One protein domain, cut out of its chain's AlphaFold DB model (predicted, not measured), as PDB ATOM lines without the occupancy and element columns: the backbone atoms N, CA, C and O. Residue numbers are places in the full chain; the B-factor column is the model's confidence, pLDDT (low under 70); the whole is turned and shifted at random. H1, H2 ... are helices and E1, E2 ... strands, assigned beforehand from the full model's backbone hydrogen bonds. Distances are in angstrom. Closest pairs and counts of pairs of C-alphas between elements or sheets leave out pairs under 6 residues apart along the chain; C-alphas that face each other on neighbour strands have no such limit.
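AT A GLANCE: This is residues 80 to 257 of the 257 residues of an uncharacterized protein of Dialister sp (UniProt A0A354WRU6). In a domain with little regular structure, loops surround one twisted antiparallel sheet, E1 E2 E3 E4 E5 E6; H3 packs along E5 and E6, and H1 crosses nearer E1. H1, E1, H2, E2 to E6 and H3, a mixed class, hold 67 of the 178 printed residues. The whole is compact, with radius of gyration of the C-alphas 15.5 A, spanning 46 by 38 by 28 A.

IN THESE COORDINATES: Find C-alpha 80 at (-7.854, 32.831, -16.857); H1 runs to residue 90. Then come E1, 114 to 116; H2, 128 to 137; E2, 141 to 145; E3, 158 to 162; E4, 184 to 190; E5, 195 to 200; E6, 228 to 233; and H3, 236 to 249, 19.7 A long, ending at (-34.590, 18.573, -11.306).

HOW THE PARTS SIT: E2 to E6 are a meander, each the antiparallel neighbour of the one before; look at N 187 and O 198, 2.9 A, within hydrogen-bond range. H3 is on the sheet, height 8.5 A; H2 only grazes it. Every helix O i to N i+4 pair is within range.

THE WHOLE: The printed part has no cut. Among long links is E5 to E6; pLDDT is under 70 at residues 92 to 112, for instance.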
ATOM      1  N   ASP A  80      -8.658  32.266 -15.767       91.31
ATOM      2  CA  ASP A  80      -7.854  32.831 -16.857       91.31
ATOM      3  C   ASP A  80      -6.363  32.758 -16.529       91.31
ATOM      4  O   ASP A  80      -5.556  32.292 -17.339       91.31
ATOM      5  N   ALA A  81      -5.991  33.161 -15.308       91.06
ATOM      6  CA  ALA A  81      -4.616  33.073 -14.837       91.06
ATOM      7  C   ALA A  81      -4.113  31.623 -14.808       91.06
ATOM      8  O   ALA A  81      -2.951  31.357 -15.134       91.06
ATOM      9  N   PHE A  82      -4.979  30.676 -14.448       91.12
ATOM     10  CA  PHE A  82      -4.647  29.258 -14.458       91.12
ATOM     11  C   PHE A  82      -4.506  28.686 -15.861       91.12
ATOM     12  O   PHE A  82      -3.497  28.049 -16.145       91.12
ATOM     13  N   ILE A  83      -5.447  28.960 -16.763       91.12
ATOM     14  CA  ILE A  83      -5.366  28.544 -18.168       91.12
ATOM     15  C   ILE A  83      -4.080  29.084 -18.800       91.12
ATOM     16  O   ILE A  83      -3.356  28.342 -19.467       91.12
ATOM     17  N   LYS A  84      -3.746  30.355 -18.540       90.06
ATOM     18  CA  LYS A  84      -2.478  30.950 -18.967       90.06
ATOM     19  C   LYS A  84      -1.279  30.196 -18.390       90.06
ATOM     20  O   LYS A  84      -0.371  29.857 -19.137       90.06
ATOM     21  N   TYR A  85      -1.275  29.900 -17.091       88.62
ATOM     22  CA  TYR A  85      -0.206  29.126 -16.451       88.62
ATOM     23  C   TYR A  85      -0.048  27.723 -17.054       88.62
ATOM     24  O   TYR A  85       1.071  27.287 -17.327       88.62
ATOM     25  N   VAL A  86      -1.154  27.021 -17.308       86.88
ATOM     26  CA  VAL A  86      -1.119  25.697 -17.935       86.88
ATOM     27  C   VAL A  86      -0.482  25.790 -19.322       86.88
ATOM     28  O   VAL A  86       0.440  25.030 -19.607       86.88
ATOM     29  N   ASN A  87      -0.909  26.742 -20.155       83.44
ATOM     30  CA  ASN A  87      -0.376  26.907 -21.510       83.44
ATOM     31  C   ASN A  87       1.101  27.340 -21.512       83.44
ATOM     32  O   ASN A  87       1.922  26.743 -22.205       83.44
ATOM     33  N   ASP A  88       1.449  28.343 -20.705       84.25
ATOM     34  CA  ASP A  88       2.757  29.007 -20.740       84.25
ATOM     35  C   ASP A  88       3.808  28.340 -19.851       84.25
ATOM     36  O   ASP A  88       4.974  28.730 -19.879       84.25
ATOM     37  N   THR A  89       3.424  27.392 -18.995       81.88
ATOM     38  CA  THR A  89       4.360  26.739 -18.067       81.88
ATOM     39  C   THR A  89       4.252  25.223 -18.094       81.88
ATOM     40  O   THR A  89       5.277  24.560 -18.232       81.88
ATOM     41  N   LEU A  90       3.045  24.654 -18.006       79.69
ATOM     42  CA  LEU A  90       2.885  23.192 -17.934       79.69
ATOM     43  C   LEU A  90       2.885  22.501 -19.307       79.69
ATOM     44  O   LEU A  90       3.249  21.332 -19.407       79.69
ATOM     45  N   GLN A  91       2.465  23.198 -20.366       76.12
ATOM     46  CA  GLN A  91       2.287  22.632 -21.712       76.12
ATOM     47  C   GLN A  91       3.174  23.291 -22.786       76.12
ATOM     48  O   GLN A  91       2.926  23.130 -23.980       76.12
ATOM     49  N   THR A  92       4.252  23.971 -22.384       67.56
ATOM     50  CA  THR A  92       5.137  24.783 -23.251       67.56
ATOM     51  C   THR A  92       5.791  24.042 -24.416       67.56
ATOM     52  O   THR A  92       6.137  24.663 -25.417       67.56
ATOM     53  N   ASN A  93       5.936  22.720 -24.322       59.97
ATOM     54  CA  ASN A  93       6.569  21.883 -25.344       59.97
ATOM     55  C   ASN A  93       5.556  21.099 -26.194       59.97
ATOM     56  O   ASN A  93       5.880  20.048 -26.744       59.97
ATOM     57  N   TYR A  94       4.308  21.565 -26.311       63.19
ATOM     58  CA  TYR A  94       3.342  20.936 -27.206       63.19
ATOM     59  C   TYR A  94       3.776  21.069 -28.682       63.19
ATOM     60  O   TYR A  94       3.515  22.064 -29.346       63.19
ATOM     61  N   THR A  95       4.431  20.041 -29.222       58.94
ATOM     62  CA  THR A  95       4.878  19.981 -30.624       58.94
ATOM     63  C   THR A  95       3.798  19.535 -31.617       58.94
ATOM     64  O   THR A  95       4.090  19.452 -32.808       58.94
ATOM     65  N   GLY A  96       2.575  19.203 -31.170       54.97
ATOM     66  CA  GLY A  96       1.485  18.697 -32.029       54.97
ATOM     67  C   GLY A  96       1.812  17.425 -32.828       54.97
ATOM     68  O   GLY A  96       1.039  17.028 -33.693       54.97
ATOM     69  N   LYS A  97       2.970  16.802 -32.565       47.56
ATOM     70  CA  LYS A  97       3.585  15.719 -33.351       47.56
ATOM     71  C   LYS A  97       4.019  14.538 -32.472       47.56
ATOM     72  O   LYS A  97       4.981  13.838 -32.782       47.56
ATOM     73  N   GLY A  98       3.345  14.334 -31.342       46.88
ATOM     74  CA  GLY A  98       3.526  13.139 -30.520       46.88
ATOM     75  C   GLY A  98       2.817  11.943 -31.155       46.88
ATOM     76  O   GLY A  98       1.716  12.083 -31.672       46.88
ATOM     77  N   ASN A  99       3.421  10.755 -31.092       45.84
ATOM     78  CA  ASN A  99       2.894   9.497 -31.647       45.84
ATOM     79  C   ASN A  99       1.642   8.957 -30.908       45.84
ATOM     80  O   ASN A  99       1.353   7.765 -30.975       45.84
ATOM     81  N   THR A 100       0.923   9.806 -30.165       50.09
ATOM     82  CA  THR A 100      -0.343   9.468 -29.512       50.09
ATOM     83  C   THR A 100      -1.421  10.462 -29.970       50.09
ATOM     84  O   THR A 100      -1.198  11.675 -29.905       50.09
ATOM     85  N   PRO A 101      -2.604   9.991 -30.410       48.88
ATOM     86  CA  PRO A 101      -3.698  10.848 -30.898       48.88
ATOM     87  C   PRO A 101      -4.190  11.917 -29.904       48.88
ATOM     88  O   PRO A 101      -4.917  12.836 -30.267       48.88
ATOM     89  N   TRP A 102      -3.799  11.805 -28.637       54.59
ATOM     90  CA  TRP A 102      -4.328  12.586 -27.520       54.59
ATOM     91  C   TRP A 102      -3.370  13.676 -27.037       54.59
ATOM     92  O   TRP A 102      -3.703  14.429 -26.124       54.59
ATOM     93  N   GLY A 103      -2.182  13.768 -27.650       52.47
ATOM     94  CA  GLY A 103      -1.111  14.624 -27.161       52.47
ATOM     95  C   GLY A 103      -0.663  14.148 -25.786       52.47
ATOM     96  O   GLY A 103      -0.869  14.845 -24.802       52.47
ATOM     97  N   LEU A 104      -0.108  12.941 -25.724       52.50
ATOM     98  CA  LEU A 104       0.561  12.369 -24.560       52.50
ATOM     99  C   LEU A 104       1.960  11.909 -24.980       52.50
ATOM    100  O   LEU A 104       2.099  11.038 -25.843       52.50
ATOM    101  N   LYS A 105       3.006  12.411 -24.327       47.38
ATOM    102  CA  LYS A 105       4.240  11.635 -24.193       47.38
ATOM    103  C   LYS A 105       4.760  11.741 -22.767       47.38
ATOM    104  O   LYS A 105       4.687  12.813 -22.173       47.38
ATOM    105  N   ASP A 106       5.203  10.583 -22.286       48.94
ATOM    106  CA  ASP A 106       5.805  10.243 -20.993       48.94
ATOM    107  C   ASP A 106       6.714  11.334 -20.396       48.94
ATOM    108  O   ASP A 106       7.241  12.179 -21.123       48.94
ATOM    109  N   SER A 107       6.891  11.229 -19.075       49.03
ATOM    110  CA  SER A 107       7.700  11.949 -18.077       49.03
ATOM    111  C   SER A 107       9.010  12.602 -18.513       49.03
ATOM    112  O   SER A 107       9.526  13.460 -17.800       49.03
ATOM    113  N   GLU A 108       9.503  12.288 -19.703       49.12
ATOM    114  CA  GLU A 108      10.790  12.744 -20.200       49.12
ATOM    115  C   GLU A 108      10.721  13.580 -21.495       49.12
ATOM    116  O   GLU A 108      11.711  14.234 -21.796       49.12
ATOM    117  N   ASN A 109       9.617  13.624 -22.273       48.16
ATOM    118  CA  ASN A 109       9.599  14.320 -23.588       48.16
ATOM    119  C   ASN A 109       8.200  14.797 -24.077       48.16
ATOM    120  O   ASN A 109       7.661  14.289 -25.064       48.16
ATOM    121  N   TYR A 110       7.614  15.784 -23.393       50.44
ATOM    122  CA  TYR A 110       6.218  16.243 -23.507       50.44
ATOM    123  C   TYR A 110       5.651  16.539 -24.914       50.44
ATOM    124  O   TYR A 110       6.239  17.229 -25.737       50.44
ATOM    125  N   THR A 111       4.390  16.149 -25.107       53.88
ATOM    126  CA  THR A 111       3.369  16.871 -25.895       53.88
ATOM    127  C   THR A 111       2.079  16.731 -25.101       53.88
ATOM    128  O   THR A 111       1.696  15.595 -24.873       53.88
ATOM    129  N   ARG A 112       1.448  17.813 -24.617       60.69
ATOM    130  CA  ARG A 112       0.159  17.768 -23.890       60.69
ATOM    131  C   ARG A 112      -0.926  18.629 -24.537       60.69
ATOM    132  O   ARG A 112      -0.834  19.846 -24.485       60.69
ATOM    133  N   GLY A 113      -1.922  17.988 -25.155       71.94
ATOM    134  CA  GLY A 113      -3.121  18.636 -25.727       71.94
ATOM    135  C   GLY A 113      -4.264  18.814 -24.715       71.94
ATOM    136  O   GLY A 113      -5.260  19.490 -24.977       71.94
ATOM    137  N   MET A 114      -4.121  18.179 -23.551       81.06
ATOM    138  CA  MET A 114      -5.123  18.094 -22.499       81.06
ATOM    139  C   MET A 114      -4.433  17.916 -21.138       81.06
ATOM    140  O   MET A 114      -3.347  17.339 -21.055       81.06
ATOM    141  N   LEU A 115      -5.053  18.421 -20.074       85.25
ATOM    142  CA  LEU A 115      -4.664  18.187 -18.681       85.25
ATOM    143  C   LEU A 115      -5.915  17.767 -17.910       85.25
ATOM    144  O   LEU A 115      -6.907  18.485 -17.949       85.25
ATOM    145  N   MET A 116      -5.895  16.632 -17.219       87.31
ATOM    146  CA  MET A 116      -7.059  16.150 -16.468       87.31
ATOM    147  C   MET A 116      -6.673  15.659 -15.079       87.31
ATOM    148  O   MET A 116      -5.585  15.116 -14.888       87.31
ATOM    149  N   SER A 117      -7.610  15.807 -14.147       89.00
ATOM    150  CA  SER A 117      -7.549  15.316 -12.758       89.00
ATOM    151  C   SER A 117      -7.033  13.878 -12.609       89.00
ATOM    152  O   SER A 117      -6.272  13.577 -11.695       89.00
ATOM    153  N   SER A 118      -7.392  12.980 -13.524       84.75
ATOM    154  CA  SER A 118      -6.985  11.575 -13.484       84.75
ATOM    155  C   SER A 118      -5.574  11.303 -14.018       84.75
ATOM    156  O   SER A 118      -4.990  10.262 -13.695       84.75
ATOM    157  N   TRP A 119      -5.003  12.218 -14.805       78.19
ATOM    158  CA  TRP A 119      -3.696  12.086 -15.467       78.19
ATOM    159  C   TRP A 119      -2.671  13.103 -14.964       78.19
ATOM    160  O   TRP A 119      -1.787  13.531 -15.712       78.19
ATOM    161  N   LEU A 120      -2.782  13.494 -13.696       80.56
ATOM    162  CA  LEU A 120      -1.729  14.250 -13.032       80.56
ATOM    163  C   LEU A 120      -0.499  13.348 -12.862       80.56
ATOM    164  O   LEU A 120      -0.611  12.203 -12.420       80.56
ATOM    165  N   SER A 121       0.648  13.847 -13.310       73.56
ATOM    166  CA  SER A 121       1.929  13.142 -13.304       73.56
ATOM    167  C   SER A 121       3.077  14.145 -13.228       73.56
ATOM    168  O   SER A 121       2.877  15.324 -13.507       73.56
ATOM    169  N   ASN A 122       4.302  13.677 -12.972       70.50
ATOM    170  CA  ASN A 122       5.522  14.501 -12.981       70.50
ATOM    171  C   ASN A 122       5.457  15.698 -12.019       70.50
ATOM    172  O   ASN A 122       5.998  16.764 -12.311       70.50
ATOM    173  N   GLY A 123       4.788  15.528 -10.877       70.81
ATOM    174  CA  GLY A 123       4.623  16.587  -9.887       70.81
ATOM    175  C   GLY A 123       3.443  17.523 -10.154       70.81
ATOM    176  O   GLY A 123       3.237  18.445  -9.369       70.81
ATOM    177  N   ASP A 124       2.627  17.297 -11.192       78.75
ATOM    178  CA  ASP A 124       1.354  18.017 -11.352       78.75
ATOM    179  C   ASP A 124       0.420  17.767 -10.160       78.75
ATOM    180  O   ASP A 124      -0.291  18.667  -9.719       78.75
ATOM    181  N   GLU A 125       0.445  16.548  -9.617       79.38
ATOM    182  CA  GLU A 125      -0.342  16.122  -8.461       79.38
ATOM    183  C   GLU A 125      -0.008  16.904  -7.182       79.38
ATOM    184  O   GLU A 125      -0.852  17.032  -6.298       79.38
ATOM    185  N   SER A 126       1.204  17.456  -7.097       82.25
ATOM    186  CA  SER A 126       1.669  18.298  -5.991       82.25
ATOM    187  C   SER A 126       1.845  19.765  -6.395       82.25
ATOM    188  O   SER A 126       2.264  20.588  -5.578       82.25
ATOM    189  N   ASN A 127       1.493  20.128  -7.633       86.75
ATOM    190  CA  ASN A 127       1.594  21.493  -8.122       86.75
ATOM    191  C   ASN A 127       0.603  22.392  -7.371       86.75
ATOM    192  O   ASN A 127      -0.611  22.172  -7.393       86.75
ATOM    193  N   SER A 128       1.117  23.437  -6.720       87.94
ATOM    194  CA  SER A 128       0.306  24.308  -5.864       87.94
ATOM    195  C   SER A 128      -0.836  24.988  -6.617       87.94
ATOM    196  O   SER A 128      -1.934  25.082  -6.085       87.94
ATOM    197  N   LYS A 129      -0.633  25.395  -7.876       88.88
ATOM    198  CA  LYS A 129      -1.684  26.040  -8.676       88.88
ATOM    199  C   LYS A 129      -2.765  25.052  -9.110       88.88
ATOM    200  O   LYS A 129      -3.935  25.408  -9.105       88.88
ATOM    201  N   VAL A 130      -2.388  23.823  -9.471       88.94
ATOM    202  CA  VAL A 130      -3.349  22.770  -9.852       88.94
ATOM    203  C   VAL A 130      -4.190  22.346  -8.648       88.94
ATOM    204  O   VAL A 130      -5.411  22.246  -8.749       88.94
ATOM    205  N   THR A 131      -3.546  22.144  -7.500       87.69
ATOM    206  CA  THR A 131      -4.221  21.741  -6.257       87.69
ATOM    207  C   THR A 131      -5.110  22.849  -5.690       87.69
ATOM    208  O   THR A 131      -6.240  22.573  -5.292       87.69
ATOM    209  N   GLU A 132      -4.655  24.106  -5.710       87.88
ATOM    210  CA  GLU A 132      -5.462  25.272  -5.326       87.88
ATOM    211  C   GLU A 132      -6.670  25.441  -6.252       87.88
ATOM    212  O   GLU A 132      -7.784  25.594  -5.762       87.88
ATOM    213  N   MET A 133      -6.479  25.328  -7.570       92.81
ATOM    214  CA  MET A 133      -7.567  25.398  -8.550       92.81
ATOM    215  C   MET A 133      -8.661  24.369  -8.253       92.81
ATOM    216  O   MET A 133      -9.833  24.730  -8.136       92.81
ATOM    217  N   ALA A 134      -8.281  23.097  -8.098       89.69
ATOM    218  CA  ALA A 134      -9.241  22.030  -7.842       89.69
ATOM    219  C   ALA A 134      -9.989  22.264  -6.521       89.69
ATOM    220  O   ALA A 134     -11.209  22.125  -6.463       89.69
ATOM    221  N   LYS A 135      -9.274  22.702  -5.479       87.50
ATOM    222  CA  LYS A 135      -9.851  22.998  -4.167       87.50
ATOM    223  C   LYS A 135     -10.835  24.172  -4.202       87.50
ATOM    224  O   LYS A 135     -11.951  24.029  -3.713       87.50
ATOM    225  N   GLU A 136     -10.442  25.315  -4.761       87.38
ATOM    226  CA  GLU A 136     -11.261  26.538  -4.780       87.38
ATOM    227  C   GLU A 136     -12.511  26.383  -5.656       87.38
ATOM    228  O   GLU A 136     -13.572  26.919  -5.340       87.38
ATOM    229  N   LEU A 137     -12.425  25.601  -6.739       89.06
ATOM    230  CA  LEU A 137     -13.596  25.245  -7.544       89.06
ATOM    231  C   LEU A 137     -14.450  24.138  -6.914       89.06
ATOM    232  O   LEU A 137     -15.569  23.919  -7.375       89.06
ATOM    233  N   GLY A 138     -13.936  23.430  -5.903       89.50
ATOM    234  CA  GLY A 138     -14.530  22.190  -5.401       89.50
ATOM    235  C   GLY A 138     -14.582  21.095  -6.469       89.50
ATOM    236  O   GLY A 138     -15.511  20.300  -6.473       89.50
ATOM    237  N   ALA A 139     -13.643  21.101  -7.418       91.12
ATOM    238  CA  ALA A 139     -13.635  20.216  -8.571       91.12
ATOM    239  C   ALA A 139     -13.031  18.848  -8.226       91.12
ATOM    240  O   ALA A 139     -11.828  18.745  -7.979       91.12
ATOM    241  N   ASP A 140     -13.855  17.803  -8.276       84.94
ATOM    242  CA  ASP A 140     -13.422  16.416  -8.062       84.94
ATOM    243  C   ASP A 140     -12.913  15.799  -9.375       84.94
ATOM    244  O   ASP A 140     -11.773  15.345  -9.470       84.94
ATOM    245  N   LEU A 141     -13.720  15.916 -10.435       92.12
ATOM    246  CA  LEU A 141     -13.355  15.529 -11.792       92.12
ATOM    247  C   LEU A 141     -13.301  16.766 -12.692       92.12
ATOM    248  O   LEU A 141     -14.260  17.531 -12.811       92.12
ATOM    249  N   TRP A 142     -12.165  16.959 -13.353       94.38
ATOM    250  CA  TRP A 142     -11.944  18.083 -14.261       94.38
ATOM    251  C   TRP A 142     -11.010  17.738 -15.415       94.38
ATOM    252  O   TRP A 142     -10.193  16.810 -15.341       94.38
ATOM    253  N   THR A 143     -11.148  18.484 -16.509       93.19
ATOM    254  CA  THR A 143     -10.353  18.350 -17.730       93.19
ATOM    255  C   THR A 143     -10.217  19.704 -18.422       93.19
ATOM    256  O   THR A 143     -11.193  20.406 -18.661       93.19
ATOM    257  N   TYR A 144      -8.987  20.076 -18.753       92.06
ATOM    258  CA  TYR A 144      -8.644  21.228 -19.567       92.06
ATOM    259  C   TYR A 144      -8.226  20.771 -20.960       92.06
ATOM    260  O   TYR A 144      -7.278  19.996 -21.094       92.06
ATOM    261  N   TYR A 145      -8.880  21.310 -21.985       88.62
ATOM    262  CA  TYR A 145      -8.520  21.125 -23.387       88.62
ATOM    263  C   TYR A 145      -7.860  22.397 -23.915       88.62
ATOM    264  O   TYR A 145      -8.469  23.467 -23.886       88.62
ATOM    265  N   ASN A 146      -6.636  22.298 -24.439       84.25
ATOM    266  CA  ASN A 146      -5.889  23.483 -24.880       84.25
ATOM    267  C   ASN A 146      -6.232  23.948 -26.309       84.25
ATOM    268  O   ASN A 146      -5.839  25.046 -26.710       84.25
ATOM    269  N   GLY A 147      -6.981  23.139 -27.065       80.94
ATOM    270  CA  GLY A 147      -7.405  23.443 -28.436       80.94
ATOM    271  C   GLY A 147      -6.300  23.333 -29.489       80.94
ATOM    272  O   GLY A 147      -6.484  23.794 -30.609       80.94
ATOM    273  N   MET A 148      -5.145  22.756 -29.153       75.62
ATOM    274  CA  MET A 148      -4.020  22.582 -30.080       75.62
ATOM    275  C   MET A 148      -3.916  21.148 -30.632       75.62
ATOM    276  O   MET A 148      -3.080  20.872 -31.495       75.62
ATOM    277  N   ASN A 149      -4.746  20.216 -30.152       70.25
ATOM    278  CA  ASN A 149      -4.834  18.858 -30.689       70.25
ATOM    279  C   ASN A 149      -5.691  18.826 -31.955       70.25
ATOM    280  O   ASN A 149      -6.858  19.178 -31.905       70.25
ATOM    281  N   SER A 150      -5.132  18.373 -33.079       66.56
ATOM    282  CA  SER A 150      -5.861  18.244 -34.347       66.56
ATOM    283  C   SER A 150      -6.977  17.194 -34.314       66.56
ATOM    284  O   SER A 150      -7.870  17.247 -35.155       66.56
ATOM    285  N   GLY A 151      -6.941  16.253 -33.364       65.38
ATOM    286  CA  GLY A 151      -8.001  15.269 -33.127       65.38
ATOM    287  C   GLY A 151      -9.149  15.773 -32.246       65.38
ATOM    288  O   GLY A 151     -10.115  15.042 -32.045       65.38
ATOM    289  N   ILE A 152      -9.052  16.994 -31.710       69.69
ATOM    290  CA  ILE A 152     -10.068  17.616 -30.856       69.69
ATOM    291  C   ILE A 152     -10.442  18.949 -31.496       69.69
ATOM    292  O   ILE A 152      -9.576  19.775 -31.771       69.69
ATOM    293  N   ASP A 153     -11.729  19.174 -31.744       73.88
ATOM    294  CA  ASP A 153     -12.187  20.440 -32.317       73.88
ATOM    295  C   ASP A 153     -11.713  21.620 -31.443       73.88
ATOM    296  O   ASP A 153     -11.872  21.618 -30.221       73.88
ATOM    297  N   GLN A 154     -11.137  22.653 -32.060       80.25
ATOM    298  CA  GLN A 154     -10.714  23.864 -31.353       80.25
ATOM    299  C   GLN A 154     -11.884  24.538 -30.622       80.25
ATOM    300  O   GLN A 154     -11.671  25.198 -29.605       80.25
ATOM    301  N   SER A 155     -13.120  24.326 -31.087       84.50
ATOM    302  CA  SER A 155     -14.343  24.785 -30.424       84.50
ATOM    303  C   SER A 155     -14.573  24.149 -29.043       84.50
ATOM    304  O   SER A 155     -15.335  24.691 -28.232       84.50
ATOM    305  N   ASN A 156     -13.894  23.036 -28.746       87.56
ATOM    306  CA  ASN A 156     -13.930  22.348 -27.458       87.56
ATOM    307  C   ASN A 156     -12.885  22.858 -26.460       87.56
ATOM    308  O   ASN A 156     -12.920  22.436 -25.302       87.56
ATOM    309  N   LYS A 157     -11.987  23.767 -26.867       90.25
ATOM    310  CA  LYS A 157     -10.996  24.388 -25.979       90.25
ATOM    311  C   LYS A 157     -11.665  24.982 -24.741       90.25
ATOM    312  O   LYS A 157     -12.671  25.678 -24.847       90.25
ATOM    313  N   GLY A 158     -11.058  24.766 -23.581       92.81
ATOM    314  CA  GLY A 158     -11.463  25.384 -22.323       92.81
ATOM    315  C   GLY A 158     -11.418  24.413 -21.155       92.81
ATOM    316  O   GLY A 158     -10.894  23.301 -21.258       92.81
ATOM    317  N   PHE A 159     -11.928  24.876 -20.021       95.81
ATOM    318  CA  PHE A 159     -11.852  24.174 -18.749       95.81
ATOM    319  C   PHE A 159     -13.209  23.579 -18.378       95.81
ATOM    320  O   PHE A 159     -14.206  24.295 -18.355       95.81
ATOM    321  N   TYR A 160     -13.238  22.282 -18.085       96.69
ATOM    322  CA  TYR A 160     -14.431  21.527 -17.716       96.69
ATOM    323  C   TYR A 160     -14.256  20.968 -16.312       96.69
ATOM    324  O   TYR A 160     -13.204  20.404 -16.009       96.69
ATOM    325  N   TRP A 161     -15.277  21.082 -15.467       96.69
ATOM    326  CA  TRP A 161     -15.244  20.506 -14.123       96.69
ATOM    327  C   TRP A 161     -16.633  20.160 -13.606       96.69
ATOM    328  O   TRP A 161     -17.641  20.714 -14.041       96.69
ATOM    329  N   THR A 162     -16.677  19.246 -12.648       94.94
ATOM    330  CA  THR A 162     -17.860  18.942 -11.848       94.94
ATOM    331  C   THR A 162     -17.484  18.975 -10.373       94.94
ATOM    332  O   THR A 162     -16.338  18.707 -10.009       94.94
ATOM    333  N   THR A 163     -18.439  19.370  -9.539       89.69
ATOM    334  CA  THR A 163     -18.232  19.541  -8.095       89.69
ATOM    335  C   THR A 163     -18.664  18.335  -7.276       89.69
ATOM    336  O   THR A 163     -18.472  18.307  -6.064       89.69
ATOM    337  N   ASP A 164     -19.300  17.362  -7.921       87.06
ATOM    338  CA  ASP A 164     -19.705  16.127  -7.273       87.06
ATOM    339  C   ASP A 164     -18.607  15.082  -7.447       87.06
ATOM    340  O   ASP A 164     -17.942  15.036  -8.482       87.06
ATOM    341  N   ASN A 165     -18.448  14.227  -6.438       85.88
ATOM    342  CA  ASN A 165     -17.582  13.068  -6.551       85.88
ATOM    343  C   ASN A 165     -18.251  12.024  -7.446       85.88
ATOM    344  O   ASN A 165     -19.383  11.617  -7.178       85.88
ATOM    345  N   ILE A 166     -17.563  11.634  -8.517       87.44
ATOM    346  CA  ILE A 166     -18.079  10.683  -9.502       87.44
ATOM    347  C   ILE A 166     -17.092   9.540  -9.616       87.44
ATOM    348  O   ILE A 166     -15.945   9.724 -10.025       87.44
ATOM    349  N   SER A 167     -17.558   8.342  -9.284       84.19
ATOM    350  CA  SER A 167     -16.758   7.132  -9.377       84.19
ATOM    351  C   SER A 167     -17.041   6.388 -10.680       84.19
ATOM    352  O   SER A 167     -18.121   6.483 -11.265       84.19
ATOM    353  N   ALA A 168     -16.076   5.590 -11.143       81.38
ATOM    354  CA  ALA A 168     -16.267   4.765 -12.336       81.38
ATOM    355  C   ALA A 168     -17.396   3.733 -12.172       81.38
ATOM    356  O   ALA A 168     -18.017   3.364 -13.162       81.38
ATOM    357  N   SER A 169     -17.697   3.305 -10.941       81.69
ATOM    358  CA  SER A 169     -18.825   2.410 -10.648       81.69
ATOM    359  C   SER A 169     -20.198   3.058 -10.825       81.69
ATOM    360  O   SER A 169     -21.185   2.333 -10.930       81.69
ATOM    361  N   ASP A 170     -20.276   4.388 -10.874       87.06
ATOM    362  CA  ASP A 170     -21.540   5.101 -11.075       87.06
ATOM    363  C   ASP A 170     -21.936   5.203 -12.557       87.06
ATOM    364  O   ASP A 170     -23.055   5.611 -12.874       87.06
ATOM    365  N   LEU A 171     -21.018   4.855 -13.466       92.31
ATOM    366  CA  LEU A 171     -21.150   5.057 -14.905       92.31
ATOM    367  C   LEU A 171     -21.020   3.732 -15.658       92.31
ATOM    368  O   LEU A 171     -20.195   2.879 -15.331       92.31
ATOM    369  N   HIS A 172     -21.797   3.585 -16.724       92.75
ATOM    370  CA  HIS A 172     -21.745   2.432 -17.613       92.75
ATOM    371  C   HIS A 172     -21.177   2.847 -18.960       92.75
ATOM    372  O   HIS A 172     -21.436   3.950 -19.430       92.75
ATOM    373  N   SER A 173     -20.447   1.954 -19.624       91.06
ATOM    374  CA  SER A 173     -19.970   2.232 -20.981       91.06
ATOM    375  C   SER A 173     -21.142   2.352 -21.959       91.06
ATOM    376  O   SER A 173     -22.096   1.572 -21.887       91.06
ATOM    377  N   ALA A 174     -21.070   3.306 -22.889       89.81
ATOM    378  CA  ALA A 174     -22.052   3.467 -23.965       89.81
ATOM    379  C   ALA A 174     -22.059   2.285 -24.956       89.81
ATOM    380  O   ALA A 174     -23.082   2.015 -25.583       89.81
ATOM    381  N   GLY A 175     -20.949   1.545 -25.016       80.56
ATOM    382  CA  GLY A 175     -20.753   0.339 -25.816       80.56
ATOM    383  C   GLY A 175     -19.421  -0.335 -25.479       80.56
ATOM    384  O   GLY A 175     -18.658   0.160 -24.650       80.56
ATOM    385  N   THR A 176     -19.121  -1.481 -26.091       65.44
ATOM    386  CA  THR A 176     -17.879  -2.238 -25.827       65.44
ATOM    387  C   THR A 176     -16.606  -1.503 -26.254       65.44
ATOM    388  O   THR A 176     -15.585  -1.670 -25.594       65.44
ATOM    389  N   ASP A 177     -16.679  -0.658 -27.289       68.62
ATOM    390  CA  ASP A 177     -15.511   0.014 -27.890       68.62
ATOM    391  C   ASP A 177     -15.554   1.547 -27.778       68.62
ATOM    392  O   ASP A 177     -14.629   2.240 -28.196       68.62
ATOM    393  N   ASP A 178     -16.635   2.092 -27.220       68.06
ATOM    394  CA  ASP A 178     -16.924   3.524 -27.269       68.06
ATOM    395  C   ASP A 178     -16.043   4.348 -26.318       68.06
ATOM    396  O   ASP A 178     -15.778   5.520 -26.568       68.06
ATOM    397  N   GLY A 179     -15.545   3.753 -25.232       86.12
ATOM    398  CA  GLY A 179     -14.629   4.419 -24.299       86.12
ATOM    399  C   GLY A 179     -15.234   5.606 -23.533       86.12
ATOM    400  O   GLY A 179     -14.517   6.251 -22.771       86.12
ATOM    401  N   TYR A 180     -16.529   5.897 -23.690       91.50
ATOM    402  CA  TYR A 180     -17.255   6.944 -22.969       91.50
ATOM    403  C   TYR A 180     -18.508   6.401 -22.268       91.50
ATOM    404  O   TYR A 180     -19.045   5.352 -22.624       91.50
ATOM    405  N   SER A 181     -18.980   7.136 -21.262       94.12
ATOM    406  CA  SER A 181     -20.139   6.769 -20.454       94.12
ATOM    407  C   SER A 181     -21.449   6.905 -21.222       94.12
ATOM    408  O   SER A 181     -21.662   7.874 -21.949       94.12
ATOM    409  N   LYS A 182     -22.369   5.971 -21.008       94.19
ATOM    410  CA  LYS A 182     -23.761   6.054 -21.443       94.19
ATOM    411  C   LYS A 182     -24.455   7.234 -20.768       94.19
ATOM    412  O   LYS A 182     -25.135   8.015 -21.429       94.19
ATOM    413  N   GLU A 183     -24.268   7.355 -19.458       94.88
ATOM    414  CA  GLU A 183     -24.784   8.453 -18.659       94.88
ATOM    415  C   GLU A 183     -24.047   9.754 -18.975       94.88
ATOM    416  O   GLU A 183     -22.864   9.768 -19.333       94.88
ATOM    417  N   LYS A 184     -24.747  10.870 -18.793       95.75
ATOM    418  CA  LYS A 184     -24.160  12.205 -18.864       95.75
ATOM    419  C   LYS A 184     -23.974  12.768 -17.467       95.75
ATOM    420  O   LYS A 184     -24.830  12.624 -16.604       95.75
ATOM    421  N   VAL A 185     -22.885  13.483 -17.274       96.25
ATOM    422  CA  VAL A 185     -22.526  14.174 -16.048       96.25
ATOM    423  C   VAL A 185     -22.731  15.668 -16.217       96.25
ATOM    424  O   VAL A 185     -22.284  16.281 -17.193       96.25
ATOM    425  N   LEU A 186     -23.397  16.269 -15.239       97.38
ATOM    426  CA  LEU A 186     -23.496  17.710 -15.128       97.38
ATOM    427  C   LEU A 186     -22.118  18.297 -14.845       97.38
ATOM    428  O   LEU A 186     -21.445  17.930 -13.882       97.38
ATOM    429  N   SER A 187     -21.707  19.225 -15.692       97.12
ATOM    430  CA  SER A 187     -20.405  19.868 -15.612       97.12
ATOM    431  C   SER A 187     -20.515  21.336 -15.980       97.12
ATOM    432  O   SER A 187     -21.349  21.752 -16.794       97.12
ATOM    433  N   TYR A 188     -19.652  22.124 -15.362       97.56
ATOM    434  CA  TYR A 188     -19.340  23.467 -15.793       97.56
ATOM    435  C   TYR A 188     -18.354  23.413 -16.957       97.56
ATOM    436  O   TYR A 188     -17.532  22.501 -17.061       97.56
ATOM    437  N   TYR A 189     -18.425  24.423 -17.813       96.94
ATOM    438  CA  TYR A 189     -17.445  24.687 -18.855       96.94
ATOM    439  C   TYR A 189     -17.133  26.182 -18.890       96.94
ATOM    440  O   TYR A 189     -18.046  27.006 -18.812       96.94
ATOM    441  N   TYR A 190     -15.855  26.521 -19.015       96.00
ATOM    442  CA  TYR A 190     -15.368  27.883 -19.174       96.00
ATOM    443  C   TYR A 190     -14.473  27.979 -20.411       96.00
ATOM    444  O   TYR A 190     -13.469  27.268 -20.516       96.00
ATOM    445  N   ASP A 191     -14.837  28.855 -21.347       92.50
ATOM    446  CA  ASP A 191     -14.132  29.037 -22.625       92.50
ATOM    447  C   ASP A 191     -13.077  30.161 -22.597       92.50
ATOM    448  O   ASP A 191     -12.401  30.395 -23.600       92.50
ATOM    449  N   GLY A 192     -12.906  30.837 -21.454       89.94
ATOM    450  CA  GLY A 192     -12.092  32.053 -21.330       89.94
ATOM    451  C   GLY A 192     -12.899  33.350 -21.438       89.94
ATOM    452  O   GLY A 192     -12.327  34.435 -21.463       89.94
ATOM    453  N   THR A 193     -14.222  33.275 -21.584       89.62
ATOM    454  CA  THR A 193     -15.096  34.455 -21.690       89.62
ATOM    455  C   THR A 193     -16.443  34.248 -21.005       89.62
ATOM    456  O   THR A 193     -16.968  35.158 -20.373       89.62
ATOM    457  N   SER A 194     -17.042  33.070 -21.145       93.25
ATOM    458  CA  SER A 194     -18.362  32.729 -20.623       93.25
ATOM    459  C   SER A 194     -18.333  31.413 -19.863       93.25
ATOM    460  O   SER A 194     -17.549  30.507 -20.149       93.25
ATOM    461  N   TYR A 195     -19.263  31.298 -18.922       95.50
ATOM    462  CA  TYR A 195     -19.553  30.063 -18.218       95.50
ATOM    463  C   TYR A 195     -20.706  29.343 -18.890       95.50
ATOM    464  O   TYR A 195     -21.660  29.947 -19.379       95.50
ATOM    465  N   TYR A 196     -20.652  28.026 -18.871       97.31
ATOM    466  CA  TYR A 196     -21.699  27.178 -19.396       97.31
ATOM    467  C   TYR A 196     -21.948  26.038 -18.432       97.31
ATOM    468  O   TYR A 196     -21.060  25.624 -17.689       97.31
ATOM    469  N   VAL A 197     -23.158  25.503 -18.501       98.12
ATOM    470  CA  VAL A 197     -23.502  24.244 -17.848       98.12
ATOM    471  C   VAL A 197     -23.902  23.266 -18.939       98.12
ATOM    472  O   VAL A 197     -24.713  23.600 -19.810       98.12
ATOM    473  N   TYR A 198     -23.322  22.075 -18.901       97.75
ATOM    474  CA  TYR A 198     -23.573  21.000 -19.851       97.75
ATOM    475  C   TYR A 198     -23.836  19.689 -19.124       97.75
ATOM    476  O   TYR A 198     -23.304  19.441 -18.044       97.75
ATOM    477  N   LYS A 199     -24.612  18.818 -19.764       97.12
ATOM    478  CA  LYS A 199     -24.608  17.383 -19.480       97.12
ATOM    479  C   LYS A 199     -23.658  16.737 -20.486       97.12
ATOM    480  O   LYS A 199     -23.999  16.626 -21.666       97.12
ATOM    481  N   ASN A 200     -22.467  16.365 -20.037       94.75
ATOM    482  CA  ASN A 200     -21.402  15.816 -20.875       94.75
ATOM    483  C   ASN A 200     -21.195  14.337 -20.586       94.75
ATOM    484  O   ASN A 200     -21.326  13.900 -19.451       94.75
ATOM    485  N   ASN A 201     -20.836  13.562 -21.600       94.44
ATOM    486  CA  ASN A 201     -20.334  12.213 -21.366       94.44
ATOM    487  C   ASN A 201     -18.977  12.271 -20.640       94.44
ATOM    488  O   ASN A 201     -18.307  13.306 -20.594       94.44
ATOM    489  N   VAL A 202     -18.570  11.142 -20.082       94.12
ATOM    490  CA  VAL A 202     -17.307  10.974 -19.367       94.12
ATOM    491  C   VAL A 202     -16.480   9.939 -20.108       94.12
ATOM    492  O   VAL A 202     -16.979   8.865 -20.425       94.12
ATOM    493  N   TRP A 203     -15.219  10.240 -20.384       91.25
ATOM    494  CA  TRP A 203     -14.255   9.254 -20.849       91.25
ATOM    495  C   TRP A 203     -14.000   8.227 -19.745       91.25
ATOM    496  O   TRP A 203     -13.609   8.576 -18.631       91.25
ATOM    497  N   MET A 204     -14.230   6.956 -20.058       89.56
ATOM    498  CA  MET A 204     -14.066   5.825 -19.149       89.56
ATOM    499  C   MET A 204     -12.729   5.131 -19.399       89.56
ATOM    500  O   MET A 204     -12.140   5.260 -20.471       89.56
ATOM    501  N   GLY A 205     -12.228   4.379 -18.420       83.69
ATOM    502  CA  GLY A 205     -11.057   3.528 -18.635       83.69
ATOM    503  C   GLY A 205      -9.737   4.280 -18.822       83.69
ATOM    504  O   GLY A 205      -8.808   3.751 -19.421       83.69
ATOM    505  N   GLN A 206      -9.630   5.511 -18.323       80.06
ATOM    506  CA  GLN A 206      -8.476   6.381 -18.564       80.06
ATOM    507  C   GLN A 206      -7.234   5.964 -17.746       80.06
ATOM    508  O   GLN A 206      -6.128   6.436 -17.988       80.06
ATOM    509  N   GLY A 207      -7.381   5.088 -16.749       71.81
ATOM    510  CA  GLY A 207      -6.273   4.579 -15.934       71.81
ATOM    511  C   GLY A 207      -5.622   3.335 -16.539       71.81
ATOM    512  O   GLY A 207      -6.251   2.619 -17.309       71.81
ATOM    513  N   LYS A 208      -4.395   2.997 -16.109       68.38
ATOM    514  CA  LYS A 208      -3.749   1.714 -16.473       68.38
ATOM    515  C   LYS A 208      -4.614   0.492 -16.118       68.38
ATOM    516  O   LYS A 208      -4.512  -0.527 -16.788       68.38
ATOM    517  N   ASN A 209      -5.457   0.622 -15.091       69.88
ATOM    518  CA  ASN A 209      -6.363  -0.422 -14.609       69.88
ATOM    519  C   ASN A 209      -7.817  -0.219 -15.073       69.88
ATOM    520  O   ASN A 209      -8.704  -0.927 -14.609       69.88
ATOM    521  N   GLY A 210      -8.083   0.760 -15.945       70.88
ATOM    522  CA  GLY A 210      -9.433   1.073 -16.419       70.88
ATOM    523  C   GLY A 210     -10.342   1.777 -15.397       70.88
ATOM    524  O   GLY A 210     -11.535   1.922 -15.634       70.88
ATOM    525  N   ASP A 211      -9.796   2.230 -14.271       78.12
ATOM    526  CA  ASP A 211     -10.526   2.769 -13.117       78.12
ATOM    527  C   ASP A 211     -10.725   4.290 -13.148       78.12
ATOM    528  O   ASP A 211     -11.572   4.827 -12.436       78.12
ATOM    529  N   LYS A 212      -9.942   5.004 -13.962       84.50
ATOM    530  CA  LYS A 212      -9.986   6.467 -14.000       84.50
ATOM    531  C   LYS A 212     -10.965   7.014 -15.034       84.50
ATOM    532  O   LYS A 212     -11.137   6.450 -16.115       84.50
ATOM    533  N   LEU A 213     -11.530   8.170 -14.704       90.44
ATOM    534  CA  LEU A 213     -12.466   8.927 -15.528       90.44
ATOM    535  C   LEU A 213     -11.822  10.202 -16.085       90.44
ATOM    536  O   LEU A 213     -10.830  10.689 -15.543       90.44
ATOM    537  N   GLY A 214     -12.400  10.776 -17.135       90.06
ATOM    538  CA  GLY A 214     -12.073  12.119 -17.627       90.06
ATOM    539  C   GLY A 214     -13.329  12.816 -18.137       90.06
ATOM    540  O   GLY A 214     -14.139  12.187 -18.811       90.06
ATOM    541  N   LEU A 215     -13.532  14.100 -17.833       93.25
ATOM    542  CA  LEU A 215     -14.674  14.817 -18.408       93.25
ATOM    543  C   LEU A 215     -14.453  14.973 -19.908       93.25
ATOM    544  O   LEU A 215     -13.435  15.522 -20.324       93.25
ATOM    545  N   ALA A 216     -15.404  14.496 -20.711       91.88
ATOM    546  CA  ALA A 216     -15.316  14.661 -22.149       91.88
ATOM    547  C   ALA A 216     -15.708  16.080 -22.557       91.88
ATOM    548  O   ALA A 216     -16.518  16.742 -21.898       91.88
ATOM    549  N   ALA A 217     -15.170  16.537 -23.684       90.69
ATOM    550  CA  ALA A 217     -15.525  17.841 -24.205       90.69
ATOM    551  C   ALA A 217     -16.965  17.876 -24.748       90.69
ATOM    552  O   ALA A 217     -17.585  16.846 -25.052       90.69
ATOM    553  N   ARG A 218     -17.504  19.094 -24.880       90.94
ATOM    554  CA  ARG A 218     -18.910  19.337 -25.254       90.94
ATOM    555  C   ARG A 218     -19.255  18.933 -26.688       90.94
ATOM    556  O   ARG A 218     -20.398  18.580 -26.957       90.94
ATOM    557  N   GLY A 219     -18.312  19.034 -27.620       86.06
ATOM    558  CA  GLY A 219     -18.533  18.740 -29.032       86.06
ATOM    559  C   GLY A 219     -18.602  17.243 -29.316       86.06
ATOM    560  O   GLY A 219     -18.310  16.413 -28.454       86.06
ATOM    561  N   GLN A 220     -18.995  16.894 -30.537       83.81
ATOM    562  CA  GLN A 220     -18.899  15.516 -31.010       83.81
ATOM    563  C   GLN A 220     -17.422  15.143 -31.191       83.81
ATOM    564  O   GLN A 220     -16.662  15.901 -31.790       83.81
ATOM    565  N   GLU A 221     -17.026  13.977 -30.684       77.00
ATOM    566  CA  GLU A 221     -15.657  13.463 -30.797       77.00
ATOM    567  C   GLU A 221     -15.737  11.966 -31.100       77.00
ATOM    568  O   GLU A 221     -16.257  11.201 -30.293       77.00
ATOM    569  N   TYR A 222     -15.249  11.528 -32.262       77.00
ATOM    570  CA  TYR A 222     -15.417  10.140 -32.725       77.00
ATOM    571  C   TYR A 222     -16.901   9.716 -32.739       77.00
ATOM    572  O   TYR A 222     -17.726  10.380 -33.373       77.00
ATOM    573  N   THR A 223     -17.239   8.615 -32.057       83.75
ATOM    574  CA  THR A 223     -18.608   8.118 -31.857       83.75
ATOM    575  C   THR A 223     -19.304   8.760 -30.656       83.75
ATOM    576  O   THR A 223     -20.518   8.614 -30.520       83.75
ATOM    577  N   LYS A 224     -18.582   9.511 -29.806       88.44
ATOM    578  CA  LYS A 224     -19.159  10.204 -28.651       88.44
ATOM    579  C   LYS A 224     -20.050  11.354 -29.130       88.44
ATOM    580  O   LYS A 224     -19.548  12.278 -29.783       88.44
ATOM    581  N   PRO A 225     -21.344  11.364 -28.767       89.94
ATOM    582  CA  PRO A 225     -22.236  12.449 -29.137       89.94
ATOM    583  C   PRO A 225     -21.833  13.771 -28.467       89.94
ATOM    584  O   PRO A 225     -21.055  13.822 -27.506       89.94
ATOM    585  N   ALA A 226     -22.389  14.865 -28.983       92.56
ATOM    586  CA  ALA A 226     -22.272  16.162 -28.338       92.56
ATOM    587  C   ALA A 226     -22.999  16.173 -26.979       92.56
ATOM    588  O   ALA A 226     -24.064  15.567 -26.796       92.56
ATOM    589  N   GLY A 227     -22.420  16.903 -26.031       93.06
ATOM    590  CA  GLY A 227     -23.037  17.216 -24.754       93.06
ATOM    591  C   GLY A 227     -24.299  18.058 -24.927       93.06
ATOM    592  O   GLY A 227     -24.475  18.792 -25.900       93.06
ATOM    593  N   GLU A 228     -25.202  17.966 -23.956       96.50
ATOM    594  CA  GLU A 228     -26.435  18.751 -23.948       96.50
ATOM    595  C   GLU A 228     -26.213  20.058 -23.184       96.50
ATOM    596  O   GLU A 228     -25.895  20.039 -21.993       96.50
ATOM    597  N   LYS A 229     -26.383  21.200 -23.857       97.50
ATOM    598  CA  LYS A 229     -26.258  22.520 -23.228       97.50
ATOM    599  C   LYS A 229     -27.453  22.771 -22.309       97.50
ATOM    600  O   LYS A 229     -28.587  22.817 -22.771       97.50
ATOM    601  N   VAL A 230     -27.182  23.015 -21.030       97.62
ATOM    602  CA  VAL A 230     -28.179  23.508 -20.066       97.62
ATOM    603  C   VAL A 230     -28.314  25.026 -20.187       97.62
ATOM    604  O   VAL A 230     -29.422  25.549 -20.180       97.62
ATOM    605  N   GLY A 231     -27.198  25.745 -20.339       97.31
ATOM    606  CA  GLY A 231     -27.222  27.185 -20.584       97.31
ATOM    607  C   GLY A 231     -25.841  27.824 -20.697       97.31
ATOM    608  O   GLY A 231     -24.818  27.140 -20.646       97.31
ATOM    609  N   GLN A 232     -25.836  29.140 -20.898       97.25
ATOM    610  CA  GLN A 232     -24.652  29.993 -20.982       97.25
ATOM    611  C   GLN A 232     -24.872  31.236 -20.130       97.25
ATOM    612  O   GLN A 232     -25.964  31.800 -20.129       97.25
ATOM    613  N   TYR A 233     -23.822  31.654 -19.439       94.38
ATOM    614  CA  TYR A 233     -23.874  32.631 -18.370       94.38
ATOM    615  C   TYR A 233     -22.638  33.524 -18.424       94.38
ATOM    616  O   TYR A 233     -21.526  33.065 -18.678       94.38
ATOM    617  N   SER A 234     -22.835  34.810 -18.156       88.31
ATOM    618  CA  SER A 234     -21.750  35.792 -18.070       88.31
ATOM    619  C   SER A 234     -21.038  35.792 -16.714       88.31
ATOM    620  O   SER A 234     -20.021  36.458 -16.572       88.31
ATOM    621  N   SER A 235     -21.568  35.085 -15.710       87.88
ATOM    622  CA  SER A 235     -20.955  34.947 -14.385       87.88
ATOM    623  C   SER A 235     -21.031  33.512 -13.878       87.88
ATOM    624  O   SER A 235     -21.870  32.718 -14.324       87.88
ATOM    625  N   TYR A 236     -20.158  33.194 -12.926       88.50
ATOM    626  CA  TYR A 236     -20.083  31.856 -12.364       88.50
ATOM    627  C   TYR A 236     -21.298  31.497 -11.504       88.50
ATOM    628  O   TYR A 236     -21.806  30.393 -11.604       88.50
ATOM    629  N   GLU A 237     -21.844  32.419 -10.726       87.69
ATOM    630  CA  GLU A 237     -22.981  32.201  -9.813       87.69
ATOM    631  C   GLU A 237     -24.255  31.951 -10.600       87.69
ATOM    632  O   GLU A 237     -25.074  31.126 -10.206       87.69
ATOM    633  N   ALA A 238     -24.425  32.633 -11.736       89.94
ATOM    634  CA  ALA A 238     -25.521  32.340 -12.644       89.94
ATOM    635  C   ALA A 238     -25.403  30.904 -13.186       89.94
ATOM    636  O   ALA A 238     -26.400  30.177 -13.221       89.94
ATOM    637  N   ALA A 239     -24.183  30.458 -13.508       94.56
ATOM    638  CA  ALA A 239     -23.924  29.068 -13.867       94.56
ATOM    639  C   ALA A 239     -24.150  28.107 -12.685       94.56
ATOM    640  O   ALA A 239     -24.784  27.073 -12.873       94.56
ATOM    641  N   GLN A 240     -23.719  28.442 -11.464       93.19
ATOM    642  CA  GLN A 240     -23.935  27.629 -10.260       93.19
ATOM    643  C   GLN A 240     -25.420  27.471  -9.946       93.19
ATOM    644  O   GLN A 240     -25.877  26.374  -9.634       93.19
ATOM    645  N   LYS A 241     -26.204  28.545 -10.076       91.19
ATOM    646  CA  LYS A 241     -27.658  28.500  -9.912       91.19
ATOM    647  C   LYS A 241     -28.279  27.527 -10.907       91.19
ATOM    648  O   LYS A 241     -29.038  26.651 -10.506       91.19
ATOM    649  N   ALA A 242     -27.907  27.619 -12.181       94.38
ATOM    650  CA  ALA A 242     -28.406  26.706 -13.203       94.38
ATOM    651  C   ALA A 242     -27.952  25.254 -13.004       94.38
ATOM    652  O   ALA A 242     -28.730  24.328 -13.237       94.38
ATOM    653  N   TYR A 243     -26.714  25.047 -12.558       94.94
ATOM    654  CA  TYR A 243     -26.186  23.733 -12.210       94.94
ATOM    655  C   TYR A 243     -27.003  23.110 -11.073       94.94
ATOM    656  O   TYR A 243     -27.522  22.003 -11.208       94.94
ATOM    657  N   ASN A 244     -27.207  23.849  -9.984       93.06
ATOM    658  CA  ASN A 244     -27.978  23.380  -8.835       93.06
ATOM    659  C   ASN A 244     -29.454  23.148  -9.185       93.06
ATOM    660  O   ASN A 244     -30.039  22.168  -8.733       93.06
ATOM    661  N   GLU A 245     -30.051  23.983 -10.037       93.56
ATOM    662  CA  GLU A 245     -31.407  23.763 -10.549       93.56
ATOM    663  C   GLU A 245     -31.505  22.498 -11.411       93.56
ATOM    664  O   GLU A 245     -32.468  21.741 -11.283       93.56
ATOM    665  N   ALA A 246     -30.528  22.246 -12.286       93.12
ATOM    666  CA  ALA A 246     -30.493  21.036 -13.103       93.12
ATOM    667  C   ALA A 246     -30.302  19.779 -12.240       93.12
ATOM    668  O   ALA A 246     -31.000  18.789 -12.454       93.12
ATOM    669  N   LYS A 247     -29.421  19.842 -11.235       92.88
ATOM    670  CA  LYS A 247     -29.218  18.786 -10.234       92.88
ATOM    671  C   LYS A 247     -30.497  18.521  -9.431       92.88
ATOM    672  O   LYS A 247     -30.918  17.376  -9.308       92.88
ATOM    673  N   ALA A 248     -31.173  19.567  -8.953       92.00
ATOM    674  CA  ALA A 248     -32.432  19.446  -8.215       92.00
ATOM    675  C   ALA A 248     -33.547  18.812  -9.063       92.00
ATOM    676  O   ALA A 248     -34.256  17.927  -8.591       92.00
ATOM    677  N   LYS A 249     -33.655  19.193 -10.344       93.44
ATOM    678  CA  LYS A 249     -34.590  18.573 -11.306       93.44
ATOM    679  C   LYS A 249     -34.279  17.099 -11.589       93.44
ATOM    680  O   LYS A 249     -35.144  16.396 -12.099       93.44
ATOM    681  N   ASN A 250     -33.073  16.645 -11.263       93.38
ATOM    682  CA  ASN A 250     -32.616  15.268 -11.408       93.38
ATOM    683  C   ASN A 250     -32.492  14.564 -10.044       93.38
ATOM    684  O   ASN A 250     -31.544  13.818  -9.804       93.38
ATOM    685  N   ASN A 251     -33.426  14.828  -9.125       91.38
ATOM    686  CA  ASN A 251     -33.479  14.216  -7.791       91.38
ATOM    687  C   ASN A 251     -32.173  14.376  -6.994       91.38
ATOM    688  O   ASN A 251     -31.728  13.454  -6.315       91.38
ATOM    689  N   GLY A 252     -31.510  15.525  -7.135       88.62
ATOM    690  CA  GLY A 252     -30.246  15.801  -6.459       88.62
ATOM    691  C   GLY A 252     -29.022  15.118  -7.079       88.62
ATOM    692  O   GLY A 252     -27.934  15.264  -6.534       88.62
ATOM    693  N   SER A 253     -29.154  14.418  -8.208       90.44
ATOM    694  CA  SER A 253     -28.043  13.745  -8.892       90.44
ATOM    695  C   SER A 253     -27.436  14.608 -10.001       90.44
ATOM    696  O   SER A 253     -28.141  15.265 -10.770       90.44
ATOM    697  N   THR A 254     -26.114  14.561 -10.144       93.31
ATOM    698  CA  THR A 254     -25.386  15.123 -11.295       93.31
ATOM    699  C   THR A 254     -25.223  14.133 -12.443       93.31
ATOM    700  O   THR A 254     -24.789  14.530 -13.521       93.31
ATOM    701  N   ILE A 255     -25.626  12.877 -12.248       95.31
ATOM    702  CA  ILE A 255     -25.592  11.817 -13.257       95.31
ATOM    703  C   ILE A 255     -26.985  11.662 -13.874       95.31
ATOM    704  O   ILE A 255     -27.967  11.389 -13.177       95.31
ATOM    705  N   PHE A 256     -27.061  11.833 -15.190       94.94
ATOM    706  CA  PHE A 256     -28.262  11.779 -16.019       94.94
ATOM    707  C   PHE A 256     -28.252  10.498 -16.856       94.94
ATOM    708  O   PHE A 256     -27.276  10.231 -17.561       94.94
ATOM    709  N   LYS A 257     -29.338   9.727 -16.768       88.81
ATOM    710  CA  LYS A 257     -29.510   8.425 -17.431       88.81
ATOM    711  C   LYS A 257     -30.167   8.535 -18.800       88.81
ATOM    712  O   LYS A 257     -30.959   9.484 -18.990       88.81
TER     713      LYS A 257